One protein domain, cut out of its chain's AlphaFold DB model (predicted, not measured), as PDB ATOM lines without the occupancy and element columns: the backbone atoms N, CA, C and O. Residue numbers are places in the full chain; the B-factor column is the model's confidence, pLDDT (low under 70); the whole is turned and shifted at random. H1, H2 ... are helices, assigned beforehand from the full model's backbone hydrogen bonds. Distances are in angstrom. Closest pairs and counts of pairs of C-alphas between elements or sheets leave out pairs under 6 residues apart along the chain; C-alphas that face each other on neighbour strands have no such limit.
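AT A GLANCE: This is residues 361 to 476 of the 1179 residues of an uncharacterized protein of Firmicutes bacterium CAG:882 (UniProt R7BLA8). Three helical hairpins follow one another along a rod: the long pair H3 and H4 makes the middle, with H1 and H2 at one end and H7 and H8 at the other. H5 and H6 run beside the middle pair toward the H7 and H8 end. The printed part has 116 residues with eight named helices, H1 to H8 in chain order, and no named strand; the class is all helix. It is only just loose, close to compact, with a radius of gyration of the C-alphas of 16.5 A, and spans 58 by 24 by 19 A.

HOW THE PARTS SIT: Start at H3, residues 386 to 402, the longest helix. It forms a hairpin with H4, residues 406 to 421, at a shallow tilt of 8 degrees, opposite ways; the closest C-alphas, of Val 400 and Phe 409, are 5.4 A apart. Look next at H6, residues 433 to 441: it only just touches H3, with 3 pairs of C-alphas within 8 A, the closest those of Ile 401 and Ile 440 at 7.5 A. H7, residues 446 to 454, touches residues 406 to 409 of H4, with C-alphas 406 and 448 at 5.0 A. H6 and H7 form a hairpin at 36 degrees, only just steep, closest at C-alphas 440 and 449, 6.5 A. H7 also forms a hairpin with H8, residues 462 to 473, with C-alphas 453 and 462 closest at 5.1 A. At the other end, H1, residues 361 to 370, and H2, residues 375 to 384, form a hairpin at a shallow tilt of 23 degrees, with C-alphas 367 and 378 closest at 5.7 A. H1 and H4 touch only at their ends, with C-alphas 361 and 420 closest at 6.0 A. H5, residues 426 to 430, touches no helix. Every O i to N i+4 pair is within hydrogen-bond range in H1, H3, H5, H6 and H8; H2 has 5 of 6, H4 10 of 12 and H7 4 of 5.

IN THESE COORDINATES: Find C-alpha 361 at (-42.604, -14.327, 22.502), where H1 begins. H3 runs 25.2 A from C-alpha 386 at (-33.009, -7.042, 25.758), and H4 runs 20.7 A. H8, 16.4 A long, ends at C-alpha 473, (-29.335, -14.410, -13.578).

THE WHOLE: The two C-alphas farthest apart, of Phe 374 and Ser 475, are 58.4 A apart. The printed part has no cut; no link is long, and the one from H7 to H8 is short, the others tight. The mean pLDDT of the printed part is 85.6, and no printed residue is under 70.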
ATOM      1  N   SER A 361     -41.451 -14.928  23.198       85.88
ATOM      2  CA  SER A 361     -42.604 -14.327  22.502       85.88
ATOM      3  C   SER A 361     -43.819 -14.144  23.423       85.88
ATOM      4  O   SER A 361     -44.492 -13.114  23.373       85.88
ATOM      5  N   ALA A 362     -44.063 -15.109  24.315       85.38
ATOM      6  CA  ALA A 362     -45.144 -15.047  25.299       85.38
ATOM      7  C   ALA A 362     -44.903 -13.935  26.334       85.38
ATOM      8  O   ALA A 362     -45.835 -13.231  26.718       85.38
ATOM      9  N   LEU A 363     -43.643 -13.748  26.752       90.31
ATOM     10  CA  LEU A 363     -43.231 -12.663  27.648       90.31
ATOM     11  C   LEU A 363     -43.495 -11.296  27.019       90.31
ATOM     12  O   LEU A 363     -44.117 -10.444  27.645       90.31
ATOM     13  N   VAL A 364     -43.088 -11.106  25.764       90.38
ATOM     14  CA  VAL A 364     -43.298  -9.850  25.032       90.38
ATOM     15  C   VAL A 364     -44.789  -9.541  24.854       90.38
ATOM     16  O   VAL A 364     -45.224  -8.423  25.137       90.38
ATOM     17  N   SER A 365     -45.601 -10.536  24.478       89.06
ATOM     18  CA  SER A 365     -47.058 -10.373  24.384       89.06
ATOM     19  C   SER A 365     -47.687  -9.989  25.728       89.06
ATOM     20  O   SER A 365     -48.552  -9.114  25.774       89.06
ATOM     21  N   LEU A 366     -47.261 -10.614  26.833       89.31
ATOM     22  CA  LEU A 366     -47.743 -10.268  28.172       89.31
ATOM     23  C   LEU A 366     -47.382  -8.818  28.536       89.31
ATOM     24  O   LEU A 366     -48.249  -8.079  28.998       89.31
ATOM     25  N   LEU A 367     -46.142  -8.390  28.272       90.31
ATOM     26  CA  LEU A 367     -45.671  -7.032  28.558       90.31
ATOM     27  C   LEU A 367     -46.450  -5.960  27.789       90.31
ATOM     28  O   LEU A 367     -46.895  -4.980  28.386       90.31
ATOM     29  N   LEU A 368     -46.685  -6.156  26.490       89.19
ATOM     30  CA  LEU A 368     -47.494  -5.225  25.696       89.19
ATOM     31  C   LEU A 368     -48.905  -5.046  26.267       89.19
ATOM     32  O   LEU A 368     -49.417  -3.929  26.310       89.19
ATOM     33  N   ARG A 369     -49.519  -6.141  26.728       88.38
ATOM     34  CA  ARG A 369     -50.884  -6.139  27.266       88.38
ATOM     35  C   ARG A 369     -50.987  -5.445  28.627       88.38
ATOM     36  O   ARG A 369     -52.012  -4.834  28.912       88.38
ATOM     37  N   ILE A 370     -49.933  -5.494  29.445       88.81
ATOM     38  CA  ILE A 370     -49.911  -4.828  30.758       88.81
ATOM     39  C   ILE A 370     -49.403  -3.383  30.690       88.81
ATOM     40  O   ILE A 370     -49.540  -2.666  31.675       88.81
ATOM     41  N   LYS A 371     -48.841  -2.931  29.560       87.94
ATOM     42  CA  LYS A 371     -48.176  -1.621  29.419       87.94
ATOM     43  C   LYS A 371     -49.015  -0.440  29.921       87.94
ATOM     44  O   LYS A 371     -48.480   0.442  30.584       87.94
ATOM     45  N   SER A 372     -50.312  -0.420  29.615       83.81
ATOM     46  CA  SER A 372     -51.230   0.649  30.036       83.81
ATOM     47  C   SER A 372     -51.846   0.435  31.422       83.81
ATOM     48  O   SER A 372     -52.435   1.364  31.960       83.81
ATOM     49  N   ILE A 373     -51.746  -0.776  31.977       85.81
ATOM     50  CA  ILE A 373     -52.413  -1.189  33.223       85.81
ATOM     51  C   ILE A 373     -51.423  -1.137  34.396       85.81
ATOM     52  O   ILE A 373     -51.727  -0.593  35.451       85.81
ATOM     53  N   PHE A 374     -50.213  -1.664  34.190       88.38
ATOM     54  CA  PHE A 374     -49.124  -1.737  35.164       88.38
ATOM     55  C   PHE A 374     -47.810  -1.216  34.542       88.38
ATOM     56  O   PHE A 374     -46.886  -1.996  34.287       88.38
ATOM     57  N   PRO A 375     -47.701   0.101  34.275       84.81
ATOM     58  CA  PRO A 375     -46.566   0.688  33.554       84.81
ATOM     59  C   PRO A 375     -45.211   0.476  34.252       84.81
ATOM     60  O   PRO A 375     -44.193   0.313  33.581       84.81
ATOM     61  N   GLU A 376     -45.181   0.405  35.585       84.31
ATOM     62  CA  GLU A 376     -43.941   0.169  36.340       84.31
ATOM     63  C   GLU A 376     -43.382  -1.256  36.160       84.31
ATOM     64  O   GLU A 376     -42.165  -1.442  36.049       84.31
ATOM     65  N   LEU A 377     -44.258  -2.266  36.055       87.31
ATOM     66  CA  LEU A 377     -43.853  -3.645  35.749       87.31
ATOM     67  C   LEU A 377     -43.354  -3.762  34.307       87.31
ATOM     68  O   LEU A 377     -42.361  -4.440  34.048       87.31
ATOM     69  N   PHE A 378     -44.005  -3.058  33.376       90.25
ATOM     70  CA  PHE A 378     -43.597  -3.024  31.974       90.25
ATOM     71  C   PHE A 378     -42.159  -2.516  31.801       90.25
ATOM     72  O   PHE A 378     -41.371  -3.159  31.108       90.25
ATOM     73  N   ILE A 379     -41.798  -1.398  32.441       84.56
ATOM     74  CA  ILE A 379     -40.459  -0.795  32.308       84.56
ATOM     75  C   ILE A 379     -39.374  -1.727  32.862       84.56
ATOM     76  O   ILE A 379     -38.375  -1.980  32.185       84.56
ATOM     77  N   THR A 380     -39.578  -2.258  34.071       86.50
ATOM     78  CA  THR A 380     -38.614  -3.143  34.746       86.50
ATOM     79  C   THR A 380     -38.321  -4.381  33.899       86.50
ATOM     80  O   THR A 380     -37.172  -4.646  33.544       86.50
ATOM     81  N   TYR A 381     -39.369  -5.089  33.481       89.94
ATOM     82  CA  TYR A 381     -39.234  -6.347  32.758       89.94
ATOM     83  C   TYR A 381     -38.805  -6.194  31.297       89.94
ATOM     84  O   TYR A 381     -38.123  -7.073  30.771       89.94
ATOM     85  N   SER A 382     -39.133  -5.078  30.640       86.75
ATOM     86  CA  SER A 382     -38.653  -4.824  29.274       86.75
ATOM     87  C   SER A 382     -37.127  -4.705  29.230       86.75
ATOM     88  O   SER A 382     -36.494  -5.225  28.313       86.75
ATOM     89  N   ASN A 383     -36.507  -4.088  30.242       84.12
ATOM     90  CA  ASN A 383     -35.048  -3.977  30.314       84.12
ATOM     91  C   ASN A 383     -34.352  -5.334  30.511       84.12
ATOM     92  O   ASN A 383     -33.297  -5.561  29.920       84.12
ATOM     93  N   GLU A 384     -34.951  -6.249  31.276       86.69
ATOM     94  CA  GLU A 384     -34.398  -7.588  31.527       86.69
ATOM     95  C   GLU A 384     -34.363  -8.489  30.278       86.69
ATOM     96  O   GLU A 384     -33.566  -9.426  30.223       86.69
ATOM     97  N   LEU A 385     -35.197  -8.220  29.267       89.31
ATOM     98  CA  LEU A 385     -35.340  -9.080  28.084       89.31
ATOM     99  C   LEU A 385     -34.458  -8.685  26.889       89.31
ATOM    100  O   LEU A 385     -34.386  -9.456  25.934       89.31
ATOM    101  N   TRP A 386     -33.767  -7.538  26.919       86.62
ATOM    102  CA  TRP A 386     -33.009  -7.042  25.758       86.62
ATOM    103  C   TRP A 386     -31.922  -8.018  25.271       86.62
ATOM    104  O   TRP A 386     -31.953  -8.435  24.115       86.62
ATOM    105  N   GLN A 387     -30.992  -8.424  26.146       84.81
ATOM    106  CA  GLN A 387     -29.881  -9.307  25.754       84.81
ATOM    107  C   GLN A 387     -30.341 -10.686  25.233       84.81
ATOM    108  O   GLN A 387     -29.895 -11.082  24.156       84.81
ATOM    109  N   PRO A 388     -31.268 -11.405  25.904       87.50
ATOM    110  CA  PRO A 388     -31.778 -12.683  25.395       87.50
ATOM    111  C   PRO A 388     -32.463 -12.592  24.023       87.50
ATOM    112  O   PRO A 388     -32.441 -13.554  23.251       87.50
ATOM    113  N   ILE A 389     -33.104 -11.459  23.717       89.88
ATOM    114  CA  ILE A 389     -33.759 -11.227  22.425       89.88
ATOM    115  C   ILE A 389     -32.718 -10.973  21.329       89.88
ATOM    116  O   ILE A 389     -32.803 -11.582  20.262       89.88
ATOM    117  N   GLU A 390     -31.726 -10.123  21.598       87.56
ATOM    118  CA  GLU A 390     -30.652  -9.783  20.658       87.56
ATOM    119  C   GLU A 390     -29.881 -11.028  20.184       87.56
ATOM    120  O   GLU A 390     -29.748 -11.264  18.979       87.56
ATOM    121  N   GLU A 391     -29.451 -11.887  21.114       85.94
ATOM    122  CA  GLU A 391     -28.714 -13.119  20.798       85.94
ATOM    123  C   GLU A 391     -29.537 -14.101  19.950       85.94
ATOM    124  O   GLU A 391     -29.017 -14.744  19.030       85.94
ATOM    125  N   LYS A 392     -30.841 -14.210  20.230       89.06
ATOM    126  CA  LYS A 392     -31.745 -15.097  19.493       89.06
ATOM    127  C   LYS A 392     -31.925 -14.644  18.044       89.06
ATOM    128  O   LYS A 392     -31.843 -15.481  17.145       89.06
ATOM    129  N   LEU A 393     -32.133 -13.347  17.816       89.06
ATOM    130  CA  LEU A 393     -32.377 -12.795  16.480       89.06
ATOM    131  C   LEU A 393     -31.158 -12.939  15.564       89.06
ATOM    132  O   LEU A 393     -31.294 -13.381  14.422       89.06
ATOM    133  N   LEU A 394     -29.955 -12.644  16.067       87.69
ATOM    134  CA  LEU A 394     -28.723 -12.786  15.281       87.69
ATOM    135  C   LEU A 394     -28.413 -14.248  14.937       87.69
ATOM    136  O   LEU A 394     -27.909 -14.540  13.850       87.69
ATOM    137  N   LYS A 395     -28.743 -15.188  15.829       87.56
ATOM    138  CA  LYS A 395     -28.629 -16.620  15.533       87.56
ATOM    139  C   LYS A 395     -29.608 -17.049  14.437       87.56
ATOM    140  O   LYS A 395     -29.195 -17.704  13.484       87.56
ATOM    141  N   GLN A 396     -30.872 -16.631  14.536       89.44
ATOM    142  CA  GLN A 396     -31.895 -16.944  13.536       89.44
ATOM    143  C   GLN A 396     -31.512 -16.425  12.146       89.44
ATOM    144  O   GLN A 396     -31.615 -17.182  11.187       89.44
ATOM    145  N   LEU A 397     -30.995 -15.194  12.036       89.06
ATOM    146  CA  LEU A 397     -30.546 -14.622  10.760       89.06
ATOM    147  C   LEU A 397     -29.482 -15.484  10.061       89.06
ATOM    148  O   LEU A 397     -29.555 -15.728   8.857       89.06
ATOM    149  N   ASN A 398     -28.489 -15.956  10.813       85.25
ATOM    150  CA  ASN A 398     -27.422 -16.781  10.252       85.25
ATOM    151  C   ASN A 398     -27.942 -18.153   9.795       85.25
ATOM    152  O   ASN A 398     -27.582 -18.614   8.711       85.25
ATOM    153  N   ASP A 399     -28.829 -18.774  10.577       86.50
ATOM    154  CA  ASP A 399     -29.408 -20.082  10.257       86.50
ATOM    155  C   ASP A 399     -30.274 -20.034   8.980       86.50
ATOM    156  O   ASP A 399     -30.233 -20.958   8.161       86.50
ATOM    157  N   VAL A 400     -31.042 -18.954   8.771       88.50
ATOM    158  CA  VAL A 400     -31.900 -18.803   7.577       88.50
ATOM    159  C   VAL A 400     -31.099 -18.499   6.311       88.50
ATOM    160  O   VAL A 400     -31.433 -19.013   5.241       88.50
ATOM    161  N   ILE A 401     -30.008 -17.735   6.437       85.69
ATOM    162  CA  ILE A 401     -29.089 -17.440   5.331       85.69
ATOM    163  C   ILE A 401     -28.369 -18.714   4.875       85.69
ATOM    164  O   ILE A 401     -28.341 -19.003   3.680       85.69
ATOM    165  N   GLN A 402     -27.863 -19.531   5.807       84.12
ATOM    166  CA  GLN A 402     -27.236 -20.816   5.470       84.12
ATOM    167  C   GLN A 402     -28.213 -21.798   4.818       84.12
ATOM    168  O   GLN A 402     -27.839 -22.540   3.911       84.12
ATOM    169  N   ALA A 403     -29.476 -21.783   5.247       83.38
ATOM    170  CA  ALA A 403     -30.522 -22.611   4.662       83.38
ATOM    171  C   ALA A 403     -31.002 -22.126   3.280       83.38
ATOM    172  O   ALA A 403     -31.802 -22.824   2.660       83.38
ATOM    173  N   LYS A 404     -30.567 -20.940   2.816       81.56
ATOM    174  CA  LYS A 404     -31.039 -20.274   1.585       81.56
ATOM    175  C   LYS A 404     -32.572 -20.248   1.470       81.56
ATOM    176  O   LYS A 404     -33.125 -20.394   0.385       81.56
ATOM    177  N   SER A 405     -33.269 -20.092   2.598       80.81
ATOM    178  CA  SER A 405     -34.728 -20.202   2.663       80.81
ATOM    179  C   SER A 405     -35.375 -18.864   2.995       80.81
ATOM    180  O   SER A 405     -35.354 -18.422   4.145       80.81
ATOM    181  N   LYS A 406     -36.017 -18.245   1.996       83.12
ATOM    182  CA  LYS A 406     -36.825 -17.034   2.193       83.12
ATOM    183  C   LYS A 406     -37.959 -17.258   3.187       83.12
ATOM    184  O   LYS A 406     -38.188 -16.402   4.030       83.12
ATOM    185  N   TYR A 407     -38.662 -18.391   3.094       81.75
ATOM    186  CA  TYR A 407     -39.773 -18.704   3.998       81.75
ATOM    187  C   TYR A 407     -39.315 -18.628   5.453       81.75
ATOM    188  O   TYR A 407     -39.896 -17.894   6.238       81.75
ATOM    189  N   ARG A 408     -38.199 -19.291   5.779       84.12
ATOM    190  CA  ARG A 408     -37.632 -19.232   7.128       84.12
ATOM    191  C   ARG A 408     -37.149 -17.822   7.489       84.12
ATOM    192  O   ARG A 408     -37.293 -17.419   8.634       84.12
ATOM    193  N   PHE A 409     -36.619 -17.054   6.538       87.88
ATOM    194  CA  PHE A 409     -36.228 -15.659   6.769       87.88
ATOM    195  C   PHE A 409     -37.418 -14.779   7.192       87.88
ATOM    196  O   PHE A 409     -37.323 -14.068   8.187       87.88
ATOM    197  N   GLU A 410     -38.547 -14.873   6.492       85.69
ATOM    198  CA  GLU A 410     -39.789 -14.175   6.847       85.69
ATOM    199  C   GLU A 410     -40.357 -14.696   8.178       85.69
ATOM    200  O   GLU A 410     -40.481 -13.941   9.141       85.69
ATOM    201  N   THR A 411     -40.629 -16.002   8.274       84.06
ATOM    202  CA  THR A 411     -41.417 -16.563   9.383       84.06
ATOM    203  C   THR A 411     -40.630 -16.805  10.666       84.06
ATOM    204  O   THR A 411     -41.214 -16.916  11.741       84.06
ATOM    205  N   GLU A 412     -39.308 -16.982  10.589       86.88
ATOM    206  CA  GLU A 412     -38.479 -17.236  11.773       86.88
ATOM    207  C   GLU A 412     -37.715 -15.986  12.213       86.88
ATOM    208  O   GLU A 412     -37.661 -15.715  13.415       86.88
ATOM    209  N   PHE A 413     -37.124 -15.239  11.275       90.56
ATOM    210  CA  PHE A 413     -36.273 -14.090  11.592       90.56
ATOM    211  C   PHE A 413     -37.039 -12.764  11.608       90.56
ATOM    212  O   PHE A 413     -37.004 -12.080  12.626       90.56
ATOM    213  N   GLU A 414     -37.735 -12.393  10.531       88.62
ATOM    214  CA  GLU A 414     -38.414 -11.093  10.438       88.62
ATOM    215  C   GLU A 414     -39.621 -10.998  11.382       88.62
ATOM    216  O   GLU A 414     -39.739 -10.034  12.145       88.62
ATOM    217  N   ASP A 415     -40.448 -12.045  11.430       85.25
ATOM    218  CA  ASP A 415     -41.508 -12.188  12.434       85.25
ATOM    219  C   ASP A 415     -40.937 -12.155  13.854       85.25
ATOM    220  O   ASP A 415     -41.489 -11.506  14.749       85.25
ATOM    221  N   GLY A 416     -39.800 -12.823  14.064       86.75
ATOM    222  CA  GLY A 416     -39.056 -12.778  15.317       86.75
ATOM    223  C   GLY A 416     -38.625 -11.355  15.671       86.75
ATOM    224  O   GLY A 416     -38.817 -10.931  16.808       86.75
ATOM    225  N   PHE A 417     -38.084 -10.606  14.710       89.44
ATOM    226  CA  PHE A 417     -37.590  -9.240  14.880       89.44
ATOM    227  C   PHE A 417     -38.725  -8.286  15.257       89.44
ATOM    228  O   PHE A 417     -38.635  -7.596  16.272       89.44
ATOM    229  N   ASN A 418     -39.826  -8.309  14.500       87.25
ATOM    230  CA  ASN A 418     -41.003  -7.482  14.762       87.25
ATOM    231  C   ASN A 418     -41.668  -7.835  16.096       87.25
ATOM    232  O   ASN A 418     -42.006  -6.946  16.879       87.25
ATOM    233  N   THR A 419     -41.836  -9.131  16.372       86.69
ATOM    234  CA  THR A 419     -42.533  -9.598  17.574       86.69
ATOM    235  C   THR A 419     -41.703  -9.373  18.825       86.69
ATOM    236  O   THR A 419     -42.226  -8.869  19.806       86.69
ATOM    237  N   LEU A 420     -40.423  -9.752  18.833       89.06
ATOM    238  CA  LEU A 420     -39.619  -9.715  20.054       89.06
ATOM    239  C   LEU A 420     -39.186  -8.293  20.419       89.06
ATOM    240  O   LEU A 420     -39.097  -7.973  21.602       89.06
ATOM    241  N   LEU A 421     -38.957  -7.421  19.436       89.31
ATOM    242  CA  LEU A 421     -38.529  -6.048  19.702       89.31
ATOM    243  C   LEU A 421     -39.687  -5.062  19.912       89.31
ATOM    244  O   LEU A 421     -39.435  -3.906  20.254       89.31
ATOM    245  N   SER A 422     -40.946  -5.503  19.786       88.00
ATOM    246  CA  SER A 422     -42.150  -4.656  19.851       88.00
ATOM    247  C   SER A 422     -42.296  -3.830  21.143       88.00
ATOM    248  O   SER A 422     -43.034  -2.844  21.174       88.00
ATOM    249  N   ILE A 423     -41.617  -4.235  22.217       88.12
ATOM    250  CA  ILE A 423     -41.635  -3.582  23.535       88.12
ATOM    251  C   ILE A 423     -40.616  -2.442  23.669       88.12
ATOM    252  O   ILE A 423     -40.724  -1.651  24.603       88.12
ATOM    253  N   PHE A 424     -39.658  -2.328  22.745       87.06
ATOM    254  CA  PHE A 424     -38.621  -1.290  22.748       87.06
ATOM    255  C   PHE A 424     -38.961  -0.137  21.798       87.06
ATOM    256  O   PHE A 424     -39.710  -0.329  20.841       87.06
ATOM    257  N   GLU A 425     -38.396   1.044  22.052       82.56
ATOM    258  CA  GLU A 425     -38.490   2.217  21.168       82.56
ATOM    259  C   GLU A 425     -37.648   2.044  19.893       82.56
ATOM    260  O   GLU A 425     -36.667   1.292  19.891       82.56
ATOM    261  N   ASP A 426     -38.028   2.750  18.825       77.94
ATOM    262  CA  ASP A 426     -37.477   2.582  17.473       77.94
ATOM    263  C   ASP A 426     -35.957   2.805  17.417       77.94
ATOM    264  O   ASP A 426     -35.243   1.964  16.869       77.94
ATOM    265  N   ASP A 427     -35.435   3.818  18.119       77.25
ATOM    266  CA  ASP A 427     -33.993   4.106  18.208       77.25
ATOM    267  C   ASP A 427     -33.175   2.896  18.694       77.25
ATOM    268  O   ASP A 427     -32.044   2.658  18.260       77.25
ATOM    269  N   LYS A 428     -33.750   2.094  19.599       79.06
ATOM    270  CA  LYS A 428     -33.090   0.905  20.144       79.06
ATOM    271  C   LYS A 428     -33.144  -0.259  19.152       79.06
ATOM    272  O   LYS A 428     -32.163  -0.991  19.033       79.06
ATOM    273  N   ARG A 429     -34.242  -0.406  18.401       81.56
ATOM    274  CA  ARG A 429     -34.392  -1.420  17.335       81.56
ATOM    275  C   ARG A 429     -33.446  -1.160  16.168       81.56
ATOM    276  O   ARG A 429     -32.851  -2.095  15.631       81.56
ATOM    277  N   ASP A 430     -33.269   0.108  15.817       81.44
ATOM    278  CA  ASP A 430     -32.460   0.527  14.675       81.44
ATOM    279  C   ASP A 430     -30.961   0.251  14.859       81.44
ATOM    280  O   ASP A 430     -30.235   0.102  13.874       81.44
ATOM    281  N   SER A 431     -30.502   0.061  16.101       83.56
ATOM    282  CA  SER A 431     -29.113  -0.306  16.408       83.56
ATOM    283  C   SER A 431     -28.646  -1.631  15.771       83.56
ATOM    284  O   SER A 431     -27.456  -1.781  15.493       83.56
ATOM    285  N   LEU A 432     -29.558  -2.569  15.469       83.88
ATOM    286  CA  LEU A 432     -29.232  -3.875  14.871       83.88
ATOM    287  C   LEU A 432     -29.238  -3.875  13.333       83.88
ATOM    288  O   LEU A 432     -28.636  -4.755  12.710       83.88
ATOM    289  N   ARG A 433     -29.882  -2.887  12.699       85.62
ATOM    290  CA  ARG A 433     -30.091  -2.852  11.239       85.62
ATOM    291  C   ARG A 433     -28.798  -2.907  10.414       85.62
ATOM    292  O   ARG A 433     -28.757  -3.707   9.482       85.62
ATOM    293  N   PRO A 434     -27.722  -2.154  10.732       84.00
ATOM    294  CA  PRO A 434     -26.511  -2.155   9.905       84.00
ATOM    295  C   PRO A 434     -25.838  -3.530   9.793       84.00
ATOM    296  O   PRO A 434     -25.280  -3.863   8.746       84.00
ATOM    297  N   ILE A 435     -25.897  -4.329  10.863       84.50
ATOM    298  CA  ILE A 435     -25.324  -5.680  10.905       84.50
ATOM    299  C   ILE A 435     -26.157  -6.614  10.020       84.50
ATOM    300  O   ILE A 435     -25.603  -7.308   9.173       84.50
ATOM    301  N   ILE A 436     -27.485  -6.557  10.154       88.75
ATOM    302  CA  ILE A 436     -28.437  -7.391   9.409       88.75
ATOM    303  C   ILE A 436     -28.358  -7.116   7.898       88.75
ATOM    304  O   ILE A 436     -28.205  -8.044   7.101       88.75
ATOM    305  N   SER A 437     -28.389  -5.840   7.494       85.94
ATOM    306  CA  SER A 437     -28.329  -5.425   6.085       85.94
ATOM    307  C   SER A 437     -27.070  -5.919   5.376       85.94
ATOM    308  O   SER A 437     -27.128  -6.322   4.214       85.94
ATOM    309  N   LYS A 438     -25.921  -5.902   6.063       84.88
ATOM    310  CA  LYS A 438     -24.654  -6.372   5.497       84.88
ATOM    311  C   LYS A 438     -24.690  -7.878   5.221       84.88
ATOM    312  O   LYS A 438     -24.356  -8.294   4.116       84.88
ATOM    313  N   THR A 439     -25.142  -8.674   6.190       85.88
ATOM    314  CA  THR A 439     -25.186 -10.140   6.076       85.88
ATOM    315  C   THR A 439     -26.123 -10.607   4.953       85.88
ATOM    316  O   THR A 439     -25.819 -11.574   4.262       85.88
ATOM    317  N   ILE A 440     -27.229  -9.892   4.709       87.69
ATOM    318  CA  ILE A 440     -28.175 -10.200   3.624       87.69
ATOM    319  C   ILE A 440     -27.537 -10.010   2.240       87.69
ATOM    320  O   ILE A 440     -27.672 -10.881   1.380       87.69
ATOM    321  N   ILE A 441     -26.819  -8.902   2.013       83.75
ATOM    322  CA  ILE A 441     -26.197  -8.594   0.707       83.75
ATOM    323  C   ILE A 441     -25.128  -9.632   0.334       83.75
ATOM    324  O   ILE A 441     -24.951  -9.942  -0.843       83.75
ATOM    325  N   GLU A 442     -24.436 -10.192   1.327       82.75
ATOM    326  CA  GLU A 442     -23.357 -11.171   1.142       82.75
ATOM    327  C   GLU A 442     -23.864 -12.621   0.916       82.75
ATOM    328  O   GLU A 442     -23.060 -13.506   0.644       82.75
ATOM    329  N   SER A 443     -25.178 -12.890   0.992       79.06
ATOM    330  CA  SER A 443     -25.743 -14.252   1.129       79.06
ATOM    331  C   SER A 443     -25.895 -15.110  -0.145       79.06
ATOM    332  O   SER A 443     -26.275 -16.275  -0.038       79.06
ATOM    333  N   GLU A 444     -25.646 -14.571  -1.346       76.94
ATOM    334  CA  GLU A 444     -25.882 -15.215  -2.668       76.94
ATOM    335  C   GLU A 444     -27.292 -15.824  -2.893       76.94
ATOM    336  O   GLU A 444     -27.554 -16.439  -3.927       76.94
ATOM    337  N   ALA A 445     -28.230 -15.661  -1.958       82.50
ATOM    338  CA  ALA A 445     -29.568 -16.234  -2.014       82.50
ATOM    339  C   ALA A 445     -30.534 -15.250  -2.687       82.50
ATOM    340  O   ALA A 445     -31.060 -14.344  -2.037       82.50
ATOM    341  N   ILE A 446     -30.766 -15.427  -3.994       82.50
ATOM    342  CA  ILE A 446     -31.525 -14.474  -4.823       82.50
ATOM    343  C   ILE A 446     -32.924 -14.168  -4.261       82.50
ATOM    344  O   ILE A 446     -33.317 -13.003  -4.227       82.50
ATOM    345  N   ASP A 447     -33.626 -15.164  -3.719       80.81
ATOM    346  CA  ASP A 447     -34.966 -14.982  -3.144       80.81
ATOM    347  C   ASP A 447     -34.950 -14.156  -1.849       80.81
ATOM    348  O   ASP A 447     -35.835 -13.331  -1.631       80.81
ATOM    349  N   ILE A 448     -33.927 -14.333  -1.003       86.25
ATOM    350  CA  ILE A 448     -33.749 -13.558   0.236       86.25
ATOM    351  C   ILE A 448     -33.345 -12.121  -0.105       86.25
ATOM    352  O   ILE A 448     -33.872 -11.187   0.491       86.25
ATOM    353  N   ILE A 449     -32.458 -11.928  -1.087       87.19
ATOM    354  CA  ILE A 449     -32.023 -10.600  -1.551       87.19
ATOM    355  C   ILE A 449     -33.207  -9.805  -2.119       87.19
ATOM    356  O   ILE A 449     -33.365  -8.630  -1.790       87.19
ATOM    357  N   ASN A 450     -34.052 -10.428  -2.946       88.19
ATOM    358  CA  ASN A 450     -35.237  -9.764  -3.500       88.19
ATOM    359  C   ASN A 450     -36.272  -9.458  -2.410       88.19
ATOM    360  O   ASN A 450     -36.750  -8.329  -2.330       88.19
ATOM    361  N   TYR A 451     -36.564 -10.420  -1.531       86.88
ATOM    362  CA  TYR A 451     -37.526 -10.226  -0.449       86.88
ATOM    363  C   TYR A 451     -37.082  -9.164   0.565       86.88
ATOM    364  O   TYR A 451     -37.868  -8.303   0.942       86.88
ATOM    365  N   ALA A 452     -35.811  -9.160   0.970       86.31
ATOM    366  CA  ALA A 452     -35.281  -8.202   1.939       86.31
ATOM    367  C   ALA A 452     -35.326  -6.741   1.451       86.31
ATOM    368  O   ALA A 452     -35.286  -5.818   2.265       86.31
ATOM    369  N   ALA A 453     -35.398  -6.527   0.135       87.38
ATOM    370  CA  ALA A 453     -35.540  -5.206  -0.465       87.38
ATOM    371  C   ALA A 453     -36.994  -4.715  -0.556       87.38
ATOM    372  O   ALA A 453     -37.213  -3.507  -0.626       87.38
ATOM    373  N   ASP A 454     -37.957  -5.639  -0.586       81.19
ATOM    374  CA  ASP A 454     -39.396  -5.356  -0.704       81.19
ATOM    375  C   ASP A 454     -40.141  -5.496   0.636       81.19
ATOM    376  O   ASP A 454     -41.280  -5.058   0.756       81.19
ATOM    377  N   SER A 455     -39.501  -6.089   1.651       83.94
ATOM    378  CA  SER A 455     -39.988  -6.136   3.035       83.94
ATOM    379  C   SER A 455     -40.292  -4.727   3.560       83.94
ATOM    380  O   SER A 455     -39.543  -3.781   3.300       83.94
ATOM    381  N   ASP A 456     -41.345  -4.601   4.378       78.75
ATOM    382  CA  ASP A 456     -41.759  -3.347   5.031       78.75
ATOM    383  C   ASP A 456     -40.641  -2.716   5.880       78.75
ATOM    384  O   ASP A 456     -40.631  -1.510   6.133       78.75
ATOM    385  N   LEU A 457     -39.675  -3.527   6.320       81.56
ATOM    386  CA  LEU A 457     -38.528  -3.063   7.088       81.56
ATOM    387  C   LEU A 457     -37.409  -2.508   6.204       81.56
ATOM    388  O   LEU A 457     -36.507  -1.868   6.742       81.56
ATOM    389  N   GLY A 458     -37.444  -2.713   4.883       79.69
ATOM    390  CA  GLY A 458     -36.491  -2.135   3.936       79.69
ATOM    391  C   GLY A 458     -35.040  -2.478   4.270       79.69
ATOM    392  O   GLY A 458     -34.190  -1.588   4.350       79.69
ATOM    393  N   TRP A 459     -34.750  -3.759   4.521       88.00
ATOM    394  CA  TRP A 459     -33.441  -4.207   5.005       88.00
ATOM    395  C   TRP A 459     -32.294  -3.811   4.078       88.00
ATOM    396  O   TRP A 459     -31.191  -3.540   4.555       88.00
ATOM    397  N   ILE A 460     -32.530  -3.766   2.764       89.25
ATOM    398  CA  ILE A 460     -31.558  -3.304   1.769       89.25
ATOM    399  C   ILE A 460     -32.240  -2.435   0.694       89.25
ATOM    400  O   ILE A 460     -33.421  -2.621   0.415       89.25
ATOM    401  N   PRO A 461     -31.522  -1.508   0.030       88.19
ATOM    402  CA  PRO A 461     -32.100  -0.707  -1.052       88.19
ATOM    403  C   PRO A 461     -32.461  -1.538  -2.296       88.19
ATOM    404  O   PRO A 461     -31.634  -2.316  -2.783       88.19
ATOM    405  N   ARG A 462     -33.643  -1.283  -2.878       87.56
ATOM    406  CA  ARG A 462     -34.178  -1.950  -4.088       87.56
ATOM    407  C   ARG A 462     -33.196  -1.982  -5.262       87.56
ATOM    408  O   ARG A 462     -32.990  -3.029  -5.866       87.56
ATOM    409  N   GLU A 463     -32.520  -0.868  -5.540       86.19
ATOM    410  CA  GLU A 463     -31.542  -0.759  -6.637       86.19
ATOM    411  C   GLU A 463     -30.374  -1.749  -6.492       86.19
ATOM    412  O   GLU A 463     -29.935  -2.355  -7.471       86.19
ATOM    413  N   LYS A 464     -29.895  -1.963  -5.258       85.00
ATOM    414  CA  LYS A 464     -28.799  -2.900  -4.975       85.00
ATOM    415  C   LYS A 464     -29.243  -4.355  -5.122       85.00
ATOM    416  O   LYS A 464     -28.467  -5.170  -5.616       85.00
ATOM    417  N   ALA A 465     -30.481  -4.667  -4.739       88.75
ATOM    418  CA  ALA A 465     -31.052  -6.001  -4.902       88.75
ATOM    419  C   ALA A 465     -31.257  -6.366  -6.381       88.75
ATOM    420  O   ALA A 465     -30.890  -7.467  -6.792       88.75
ATOM    421  N   ILE A 466     -31.762  -5.431  -7.197       87.56
ATOM    422  CA  ILE A 466     -31.948  -5.626  -8.646       87.56
ATOM    423  C   ILE A 466     -30.602  -5.863  -9.335       87.56
ATOM    424  O   ILE A 466     -30.447  -6.849 -10.054       87.56
ATOM    425  N   ALA A 467     -29.608  -5.004  -9.079       84.69
ATOM    426  CA  ALA A 467     -28.283  -5.138  -9.682       84.69
ATOM    427  C   ALA A 467     -27.644  -6.498  -9.361       84.69
ATOM    428  O   ALA A 467     -27.141  -7.171 -10.262       84.69
ATOM    429  N   LYS A 468     -27.732  -6.939  -8.097       84.75
ATOM    430  CA  LYS A 468     -27.197  -8.240  -7.679       84.75
ATOM    431  C   LYS A 468     -27.973  -9.417  -8.277       84.75
ATOM    432  O   LYS A 468     -27.374 -10.424  -8.635       84.75
ATOM    433  N   SER A 469     -29.286  -9.282  -8.440       87.31
ATOM    434  CA  SER A 469     -30.131 -10.312  -9.059       87.31
ATOM    435  C   SER A 469     -29.843 -10.472 -10.551       87.31
ATOM    436  O   SER A 469     -29.717 -11.593 -11.030       87.31
ATOM    437  N   HIS A 470     -29.666  -9.371 -11.288       85.44
ATOM    438  CA  HIS A 470     -29.272  -9.425 -12.699       85.44
ATOM    439  C   HIS A 470     -27.875 -10.032 -12.887       85.44
ATOM    440  O   HIS A 470     -27.668 -10.802 -13.821       85.44
ATOM    441  N   GLU A 471     -26.921  -9.728 -12.000       84.12
ATOM    442  CA  GLU A 471     -25.589 -10.356 -11.999       84.12
ATOM    443  C   GLU A 471     -25.689 -11.886 -11.883       84.12
ATOM    444  O   GLU A 471     -25.044 -12.600 -12.648       84.12
ATOM    445  N   LEU A 472     -26.540 -12.383 -10.979       81.88
ATOM    446  CA  LEU A 472     -26.748 -13.815 -10.743       81.88
ATOM    447  C   LEU A 472     -27.542 -14.513 -11.866       81.88
ATOM    448  O   LEU A 472     -27.310 -15.688 -12.123       81.88
ATOM    449  N   LEU A 473     -28.471 -13.821 -12.538       83.50
ATOM    450  CA  LEU A 473     -29.335 -14.410 -13.578       83.50
ATOM    451  C   LEU A 473     -28.735 -14.370 -14.992       83.50
ATOM    452  O   LEU A 473     -29.150 -15.127 -15.868       83.50
ATOM    453  N   ASN A 474     -27.758 -13.502 -15.247       80.38
ATOM    454  CA  ASN A 474     -27.081 -13.450 -16.547       80.38
ATOM    455  C   ASN A 474     -26.160 -14.656 -16.803       80.38
ATOM    456  O   ASN A 474     -25.764 -14.884 -17.944       80.38
ATOM    457  N   SER A 475     -25.816 -15.425 -15.768       74.44
ATOM    458  CA  SER A 475     -24.904 -16.572 -15.838       74.44
ATOM    459  C   SER A 475     -25.598 -17.935 -15.971       74.44
ATOM    460  O   SER A 475     -24.895 -18.942 -16.043       74.44
ATOM    461  N   ILE A 476     -26.936 -17.979 -16.037       80.44
ATOM    462  CA  ILE A 476     -27.732 -19.217 -16.145       80.44
ATOM    463  C   ILE A 476     -28.398 -19.382 -17.528       80.44
ATOM    464  O   ILE A 476     -28.612 -18.410 -18.270       80.44
TER     465      ILE A 476